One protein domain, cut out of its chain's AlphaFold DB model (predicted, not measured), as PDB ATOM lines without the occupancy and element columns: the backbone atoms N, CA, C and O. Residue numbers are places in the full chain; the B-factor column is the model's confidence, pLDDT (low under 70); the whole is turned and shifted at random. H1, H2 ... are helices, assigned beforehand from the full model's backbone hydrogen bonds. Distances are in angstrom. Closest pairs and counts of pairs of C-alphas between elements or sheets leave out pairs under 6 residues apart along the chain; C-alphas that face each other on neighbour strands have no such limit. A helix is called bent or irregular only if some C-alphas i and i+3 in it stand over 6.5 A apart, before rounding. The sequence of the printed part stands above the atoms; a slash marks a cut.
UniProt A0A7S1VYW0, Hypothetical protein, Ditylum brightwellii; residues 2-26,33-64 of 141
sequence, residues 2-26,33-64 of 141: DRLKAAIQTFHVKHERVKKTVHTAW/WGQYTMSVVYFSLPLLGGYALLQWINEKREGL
ATOM      1  N   ASP A   2     -18.546  20.930  59.484       76.25
ATOM      2  CA  ASP A   2     -19.355  20.316  58.417       76.25
ATOM      3  C   ASP A   2     -19.884  21.314  57.382       76.25
ATOM      4  O   ASP A   2     -19.923  21.009  56.195       76.25
ATOM      5  N   ARG A   3     -20.163  22.558  57.792       75.56
ATOM      6  CA  ARG A   3     -20.537  23.644  56.866       75.56
ATOM      7  C   ARG A   3     -19.419  24.003  55.880       75.56
ATOM      8  O   ARG A   3     -19.696  24.332  54.733       75.56
ATOM      9  N   LEU A   4     -18.161  23.900  56.311       77.12
ATOM     10  CA  LEU A   4     -16.990  24.219  55.490       77.12
ATOM     11  C   LEU A   4     -16.697  23.080  54.500       77.12
ATOM     12  O   LEU A   4     -16.444  23.331  53.326       77.12
ATOM     13  N   LYS A   5     -16.859  21.821  54.934       80.31
ATOM     14  CA  LYS A   5     -16.828  20.650  54.041       80.31
ATOM     15  C   LYS A   5     -17.944  20.705  52.990       80.31
ATOM     16  O   LYS A   5     -17.671  20.489  51.813       80.31
ATOM     17  N   ALA A   6     -19.163  21.073  53.388       80.25
ATOM     18  CA  ALA A   6     -20.286  21.253  52.467       80.25
ATOM     19  C   ALA A   6     -20.049  22.408  51.472       80.25
ATOM     20  O   ALA A   6     -20.371  22.286  50.291       80.25
ATOM     21  N   ALA A   7     -19.428  23.509  51.907       79.88
ATOM     22  CA  ALA A   7     -19.050  24.616  51.026       79.88
ATOM     23  C   ALA A   7     -17.988  24.200  49.991       79.88
ATOM     24  O   ALA A   7     -18.128  24.495  48.807       79.88
ATOM     25  N   ILE A   8     -16.965  23.446  50.406       83.94
ATOM     26  CA  ILE A   8     -15.937  22.919  49.496       83.94
ATOM     27  C   ILE A   8     -16.549  21.936  48.493       83.94
ATOM     28  O   ILE A   8     -16.272  22.022  47.299       83.94
ATOM     29  N   GLN A   9     -17.420  21.032  48.947       84.19
ATOM     30  CA  GLN A   9     -18.100  20.080  48.066       84.19
ATOM     31  C   GLN A   9     -19.026  20.782  47.067       84.19
ATOM     32  O   GLN A   9     -19.003  20.466  45.881       84.19
ATOM     33  N   THR A  10     -19.808  21.770  47.505       85.25
ATOM     34  CA  THR A  10     -20.685  22.531  46.601       85.25
ATOM     35  C   THR A  10     -19.896  23.385  45.611       85.25
ATOM     36  O   THR A  10     -20.286  23.463  44.444       85.25
ATOM     37  N   PHE A  11     -18.767  23.966  46.023       86.56
ATOM     38  CA  PHE A  11     -17.843  24.653  45.123       86.56
ATOM     39  C   PHE A  11     -17.246  23.690  44.093       86.56
ATOM     40  O   PHE A  11     -17.286  23.979  42.902       86.56
ATOM     41  N   HIS A  12     -16.781  22.516  44.526       87.44
ATOM     42  CA  HIS A  12     -16.238  21.486  43.642       87.44
ATOM     43  C   HIS A  12     -17.274  21.018  42.610       87.44
ATOM     44  O   HIS A  12     -16.992  20.981  41.416       87.44
ATOM     45  N   VAL A  13     -18.513  20.758  43.038       87.06
ATOM     46  CA  VAL A  13     -19.608  20.360  42.140       87.06
ATOM     47  C   VAL A  13     -19.969  21.476  41.155       87.06
ATOM     48  O   VAL A  13     -20.197  21.200  39.976       87.06
ATOM     49  N   LYS A  14     -20.017  22.740  41.598       85.19
ATOM     50  CA  LYS A  14     -20.254  23.887  40.705       85.19
ATOM     51  C   LYS A  14     -19.115  24.062  39.704       85.19
ATOM     52  O   LYS A  14     -19.382  24.249  38.521       85.19
ATOM     53  N   HIS A  15     -17.873  23.943  40.159       83.56
ATOM     54  CA  HIS A  15     -16.687  24.016  39.317       83.56
ATOM     55  C   HIS A  15     -16.684  22.916  38.249       83.56
ATOM     56  O   HIS A  15     -16.474  23.205  37.075       83.56
ATOM     57  N   GLU A  16     -17.017  21.676  38.611       85.06
ATOM     58  CA  GLU A  16     -17.133  20.567  37.656       85.06
ATOM     59  C   GLU A  16     -18.249  20.787  36.628       85.06
ATOM     60  O   GLU A  16     -18.071  20.473  35.450       85.06
ATOM     61  N   ARG A  17     -19.386  21.378  37.022       84.06
ATOM     62  CA  ARG A  17     -20.436  21.759  36.061       84.06
ATOM     63  C   ARG A  17     -19.946  22.820  35.087       84.06
ATOM     64  O   ARG A  17     -20.132  22.648  33.891       84.06
ATOM     65  N   VAL A  18     -19.291  23.874  35.574       84.56
ATOM     66  CA  VAL A  18     -18.731  24.933  34.719       84.56
ATOM     67  C   VAL A  18     -17.685  24.355  33.774       84.56
ATOM     68  O   VAL A  18     -17.748  24.595  32.573       84.56
ATOM     69  N   LYS A  19     -16.776  23.520  34.284       81.12
ATOM     70  CA  LYS A  19     -15.761  22.841  33.480       81.12
ATOM     71  C   LYS A  19     -16.399  21.997  32.383       81.12
ATOM     72  O   LYS A  19     -15.998  22.132  31.231       81.12
ATOM     73  N   LYS A  20     -17.408  21.183  32.710       79.31
ATOM     74  CA  LYS A  20     -18.165  20.395  31.724       79.31
ATOM     75  C   LYS A  20     -18.862  21.286  30.704       79.31
ATOM     76  O   LYS A  20     -18.780  20.993  29.522       79.31
ATOM     77  N   THR A  21     -19.489  22.383  31.112       80.44
ATOM     78  CA  THR A  21     -20.118  23.317  30.169       80.44
ATOM     79  C   THR A  21     -19.086  23.936  29.232       80.44
ATOM     80  O   THR A  21     -19.289  23.934  28.027       80.44
ATOM     81  N   VAL A  22     -17.938  24.376  29.742       75.88
ATOM     82  CA  VAL A  22     -16.858  24.928  28.911       75.88
ATOM     83  C   VAL A  22     -16.275  23.857  27.979       75.88
ATOM     84  O   VAL A  22     -16.085  24.104  26.796       75.88
ATOM     85  N   HIS A  23     -16.048  22.637  28.464       68.50
ATOM     86  CA  HIS A  23     -15.449  21.564  27.659       68.50
ATOM     87  C   HIS A  23     -16.424  20.913  26.671       68.50
ATOM     88  O   HIS A  23     -15.969  20.275  25.724       68.50
ATOM     89  N   THR A  24     -17.734  21.043  26.883       69.62
ATOM     90  CA  THR A  24     -18.765  20.419  26.040       69.62
ATOM     91  C   THR A  24     -19.440  21.436  25.125       69.62
ATOM     92  O   THR A  24     -19.584  21.168  23.939       69.62
ATOM     93  N   ALA A  25     -19.824  22.609  25.635       65.81
ATOM     94  CA  ALA A  25     -20.528  23.633  24.860       65.81
ATOM     95  C   ALA A  25     -19.577  24.535  24.058       65.81
ATOM     96  O   ALA A  25     -19.948  24.997  22.985       65.81
ATOM     97  N   TRP A  26     -18.352  24.776  24.541       60.19
ATOM     98  CA  TRP A  26     -17.348  25.584  23.825       60.19
ATOM     99  C   TRP A  26     -16.295  24.751  23.101       60.19
ATOM    100  O   TRP A  26     -15.269  25.276  22.667       60.19
ATOM    101  N   TRP A  33      -4.848  22.343  11.865       87.69
ATOM    102  CA  TRP A  33      -3.874  23.426  11.975       87.69
ATOM    103  C   TRP A  33      -3.986  24.217  13.288       87.69
ATOM    104  O   TRP A  33      -2.970  24.522  13.903       87.69
ATOM    105  N   GLY A  34      -5.206  24.450  13.780       84.62
ATOM    106  CA  GLY A  34      -5.458  25.075  15.080       84.62
ATOM    107  C   GLY A  34      -4.950  24.240  16.263       84.62
ATOM    108  O   GLY A  34      -4.472  24.781  17.258       84.62
ATOM    109  N   GLN A  35      -5.007  22.909  16.153       85.75
ATOM    110  CA  GLN A  35      -4.425  22.014  17.160       85.75
ATOM    111  C   GLN A  35      -2.900  22.153  17.198       85.75
ATOM    112  O   GLN A  35      -2.328  22.293  18.275       85.75
ATOM    113  N   TYR A  36      -2.260  22.204  16.026       90.88
ATOM    114  CA  TYR A  36      -0.818  22.415  15.915       90.88
ATOM    115  C   TYR A  36      -0.381  23.776  16.480       90.88
ATOM    116  O   TYR A  36       0.558  23.836  17.271       90.88
ATOM    117  N   THR A  37      -1.090  24.864  16.158       89.44
ATOM    118  CA  THR A  37      -0.778  26.193  16.714       89.44
ATOM    119  C   THR A  37      -0.937  26.228  18.229       89.44
ATOM    120  O   THR A  37      -0.095  26.800  18.914       89.44
ATOM    121  N   MET A  38      -1.968  25.573  18.770       89.19
ATOM    122  CA  MET A  38      -2.134  25.454  20.218       89.19
ATOM    123  C   MET A  38      -0.966  24.695  20.847       89.19
ATOM    124  O   MET A  38      -0.428  25.153  21.849       89.19
ATOM    125  N   SER A  39      -0.522  23.585  20.252       87.19
ATOM    126  CA  SER A  39       0.652  22.850  20.738       87.19
ATOM    127  C   SER A  39       1.904  23.725  20.793       87.19
ATOM    128  O   SER A  39       2.615  23.690  21.794       87.19
ATOM    129  N   VAL A  40       2.145  24.550  19.769       93.94
ATOM    130  CA  VAL A  40       3.266  25.502  19.756       93.94
ATOM    131  C   VAL A  40       3.128  26.523  20.884       93.94
ATOM    132  O   VAL A  40       4.076  26.716  21.638       93.94
ATOM    133  N   VAL A  41       1.947  27.122  21.056       93.94
ATOM    134  CA  VAL A  41       1.688  28.127  22.099       93.94
ATOM    135  C   VAL A  41       1.868  27.542  23.503       93.94
ATOM    136  O   VAL A  41       2.551  28.135  24.337       93.94
ATOM    137  N   TYR A  42       1.300  26.363  23.770       91.50
ATOM    138  CA  TYR A  42       1.440  25.687  25.061       91.50
ATOM    139  C   TYR A  42       2.876  25.241  25.343       91.50
ATOM    140  O   TYR A  42       3.264  25.178  26.505       91.50
ATOM    141  N   PHE A  43       3.666  24.957  24.307       94.50
ATOM    142  CA  PHE A  43       5.084  24.643  24.453       94.50
ATOM    143  C   PHE A  43       5.940  25.899  24.686       94.50
ATOM    144  O   PHE A  43       6.833  25.889  25.531       94.50
ATOM    145  N   SER A  44       5.660  27.001  23.987       94.75
ATOM    146  CA  SER A  44       6.454  28.232  24.076       94.75
ATOM    147  C   SER A  44       6.160  29.055  25.329       94.75
ATOM    148  O   SER A  44       7.064  29.694  25.862       94.75
ATOM    149  N   LEU A  45       4.918  29.050  25.826       94.69
ATOM    150  CA  LEU A  45       4.510  29.845  26.993       94.69
ATOM    151  C   LEU A  45       5.335  29.532  28.257       94.69
ATOM    152  O   LEU A  45       5.846  30.475  28.862       94.69
ATOM    153  N   PRO A  46       5.538  28.259  28.658       93.88
ATOM    154  CA  PRO A  46       6.398  27.930  29.793       93.88
ATOM    155  C   PRO A  46       7.865  28.303  29.572       93.88
ATOM    156  O   PRO A  46       8.530  28.697  30.524       93.88
ATOM    157  N   LEU A  47       8.372  28.208  28.336       94.62
ATOM    158  CA  LEU A  47       9.752  28.584  28.011       94.62
ATOM    159  C   LEU A  47       9.968  30.090  28.181       94.62
ATOM    160  O   LEU A  47      10.912  30.503  28.851       94.62
ATOM    161  N   LEU A  48       9.063  30.907  27.637       95.38
ATOM    162  CA  LEU A  48       9.108  32.364  27.778       95.38
ATOM    163  C   LEU A  48       8.878  32.796  29.229       95.38
ATOM    164  O   LEU A  48       9.600  33.649  29.737       95.38
ATOM    165  N   GLY A  49       7.916  32.179  29.920       94.56
ATOM    166  CA  GLY A  49       7.653  32.448  31.333       94.56
ATOM    167  C   GLY A  49       8.837  32.072  32.227       94.56
ATOM    168  O   GLY A  49       9.221  32.844  33.102       94.56
ATOM    169  N   GLY A  50       9.459  30.919  31.973       91.56
ATOM    170  CA  GLY A  50      10.671  30.484  32.659       91.56
ATOM    171  C   GLY A  50      11.844  31.426  32.402       91.56
ATOM    172  O   GLY A  50      12.526  31.807  33.349       91.56
ATOM    173  N   TYR A  51      12.040  31.856  31.154       93.50
ATOM    174  CA  TYR A  51      13.072  32.827  30.788       93.50
ATOM    175  C   TYR A  51      12.872  34.174  31.491       93.50
ATOM    176  O   TYR A  51      13.803  34.670  32.118       93.50
ATOM    177  N   ALA A  52      11.657  34.726  31.469       93.06
ATOM    178  CA  ALA A  52      11.343  35.975  32.159       93.06
ATOM    179  C   ALA A  52      11.554  35.859  33.678       93.06
ATOM    180  O   ALA A  52      12.091  36.770  34.304       93.06
ATOM    181  N   LEU A  53      11.193  34.719  34.276       92.19
ATOM    182  CA  LEU A  53      11.436  34.459  35.695       92.19
ATOM    183  C   LEU A  53      12.936  34.372  36.007       92.19
ATOM    184  O   LEU A  53      13.388  34.924  37.006       92.19
ATOM    185  N   LEU A  54      13.711  33.692  35.163       89.69
ATOM    186  CA  LEU A  54      15.166  33.600  35.282       89.69
ATOM    187  C   LEU A  54      15.828  34.971  35.145       89.69
ATOM    188  O   LEU A  54      16.694  35.303  35.950       89.69
ATOM    189  N   GLN A  55      15.394  35.780  34.179       88.62
ATOM    190  CA  GLN A  55      15.868  37.148  33.999       88.62
ATOM    191  C   GLN A  55      15.546  38.005  35.227       88.62
ATOM    192  O   GLN A  55      16.444  38.630  35.779       88.62
ATOM    193  N   TRP A  56      14.321  37.925  35.746       86.81
ATOM    194  CA  TRP A  56      13.927  38.602  36.982       86.81
ATOM    195  C   TRP A  56      14.764  38.165  38.197       86.81
ATOM    196  O   TRP A  56      15.148  38.983  39.034       86.81
ATOM    197  N   ILE A  57      15.081  36.870  38.304       85.88
ATOM    198  CA  ILE A  57      15.977  36.355  39.347       85.88
ATOM    199  C   ILE A  57      17.385  36.930  39.172       85.88
ATOM    200  O   ILE A  57      18.004  37.312  40.165       85.88
ATOM    201  N   ASN A  58      17.898  36.981  37.943       81.56
ATOM    202  CA  ASN A  58      19.229  37.501  37.653       81.56
ATOM    203  C   ASN A  58      19.321  39.000  37.939       81.56
ATOM    204  O   ASN A  58      20.240  39.395  38.639       81.56
ATOM    205  N   GLU A  59      18.334  39.804  37.551       78.44
ATOM    206  CA  GLU A  59      18.266  41.235  37.887       78.44
ATOM    207  C   GLU A  59      18.298  41.461  39.407       78.44
ATOM    208  O   GLU A  59      19.033  42.309  39.917       78.44
ATOM    209  N   LYS A  60      17.562  40.646  40.173       73.69
ATOM    210  CA  LYS A  60      17.616  40.699  41.641       73.69
ATOM    211  C   LYS A  60      18.957  40.256  42.218       73.69
ATOM    212  O   LYS A  60      19.338  40.741  43.280       73.69
ATOM    213  N   ARG A  61      19.656  39.328  41.558       63.56
ATOM    214  CA  ARG A  61      20.995  38.870  41.959       63.56
ATOM    215  C   ARG A  61      22.073  39.879  41.605       63.56
ATOM    216  O   ARG A  61      22.967  40.074  42.412       63.56
ATOM    217  N   GLU A  62      21.994  40.525  40.451       61.97
ATOM    218  CA  GLU A  62      22.925  41.573  40.033       61.97
ATOM    219  C   GLU A  62      22.819  42.795  40.950       61.97
ATOM    220  O   GLU A  62      23.839  43.347  41.339       61.97
ATOM    221  N   GLY A  63      21.622  43.118  41.453       57.75
ATOM    222  CA  GLY A  63      21.458  44.087  42.548       57.75
ATOM    223  C   GLY A  63      22.094  43.668  43.888       57.75
ATOM    224  O   GLY A  63      22.213  44.487  44.797       57.75
ATOM    225  N   LEU A  64      22.508  42.404  44.020       54.16
ATOM    226  CA  LEU A  64      23.180  41.810  45.181       54.16
ATOM    227  C   LEU A  64      24.635  41.406  44.881       54.16
ATOM    228  O   LEU A  64      25.278  40.815  45.745       54.16
TER     229      LEU A  64
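What this domain is: This is residues 2 to 26 and 33 to 64 of the 141 residues of the protein "Hypothetical protein" of Ditylum brightwellii (UniProt A0A7S1VYW0). Two long helices stand clear of each other like the arms of an open V whose point has been cut away, H1 making one arm and H2 the other. The arms are closer at the cut, with 18.1 A from C-alpha 26 to C-alpha 33, than at their far ends, with 49.5 A from C-alpha 2 to C-alpha 64; no contact joins them. The printed part has 57 residues with two named helices, H1 then H2, and no named strand, and its class is all helix. The whole is flat and extended, with a radius of gyration of the C-alphas of 20.0 A and spans of 50 by 42 by 10 A.

How they stand to each other: Start with H1, residues 2 to 25, and then go across the cut to H2, residues 33 to 62. H1 and H2 are apart, with no C-alpha of the one within 8 A of the other. Residues 2 to 26 stand free, and so do residues 33 to 64. Look along the backbone of H1 and you will find each O i to N i+4 pair within hydrogen-bond range; in H2 it is 24 of 26.

Where its parts are: Find C-alpha 2 at (-19.355, 20.316, 58.417); from there H1 runs 33.7 A to C-alpha 25 at (-20.528, 23.633, 24.860), with z falling. Find C-alpha 33 at (-3.874, 23.426, 11.975); from there H2 runs 42.8 A to C-alpha 62 at (22.925, 41.573, 40.033), with x, y and z rising. H2 is neither bent nor irregular, but only just: C-alphas 43 and 46 are 6.4 A apart.

The domain as a whole: The two C-alphas farthest apart are those of Ala 25 and Leu 64, at 51.5 A. Residues 27 to 32 are not printed, and the link from H1 to H2 runs across this cut. The mean pLDDT of the printed part is 83.1; look for values under 70 at residues 23 to 26 and 61 to 64.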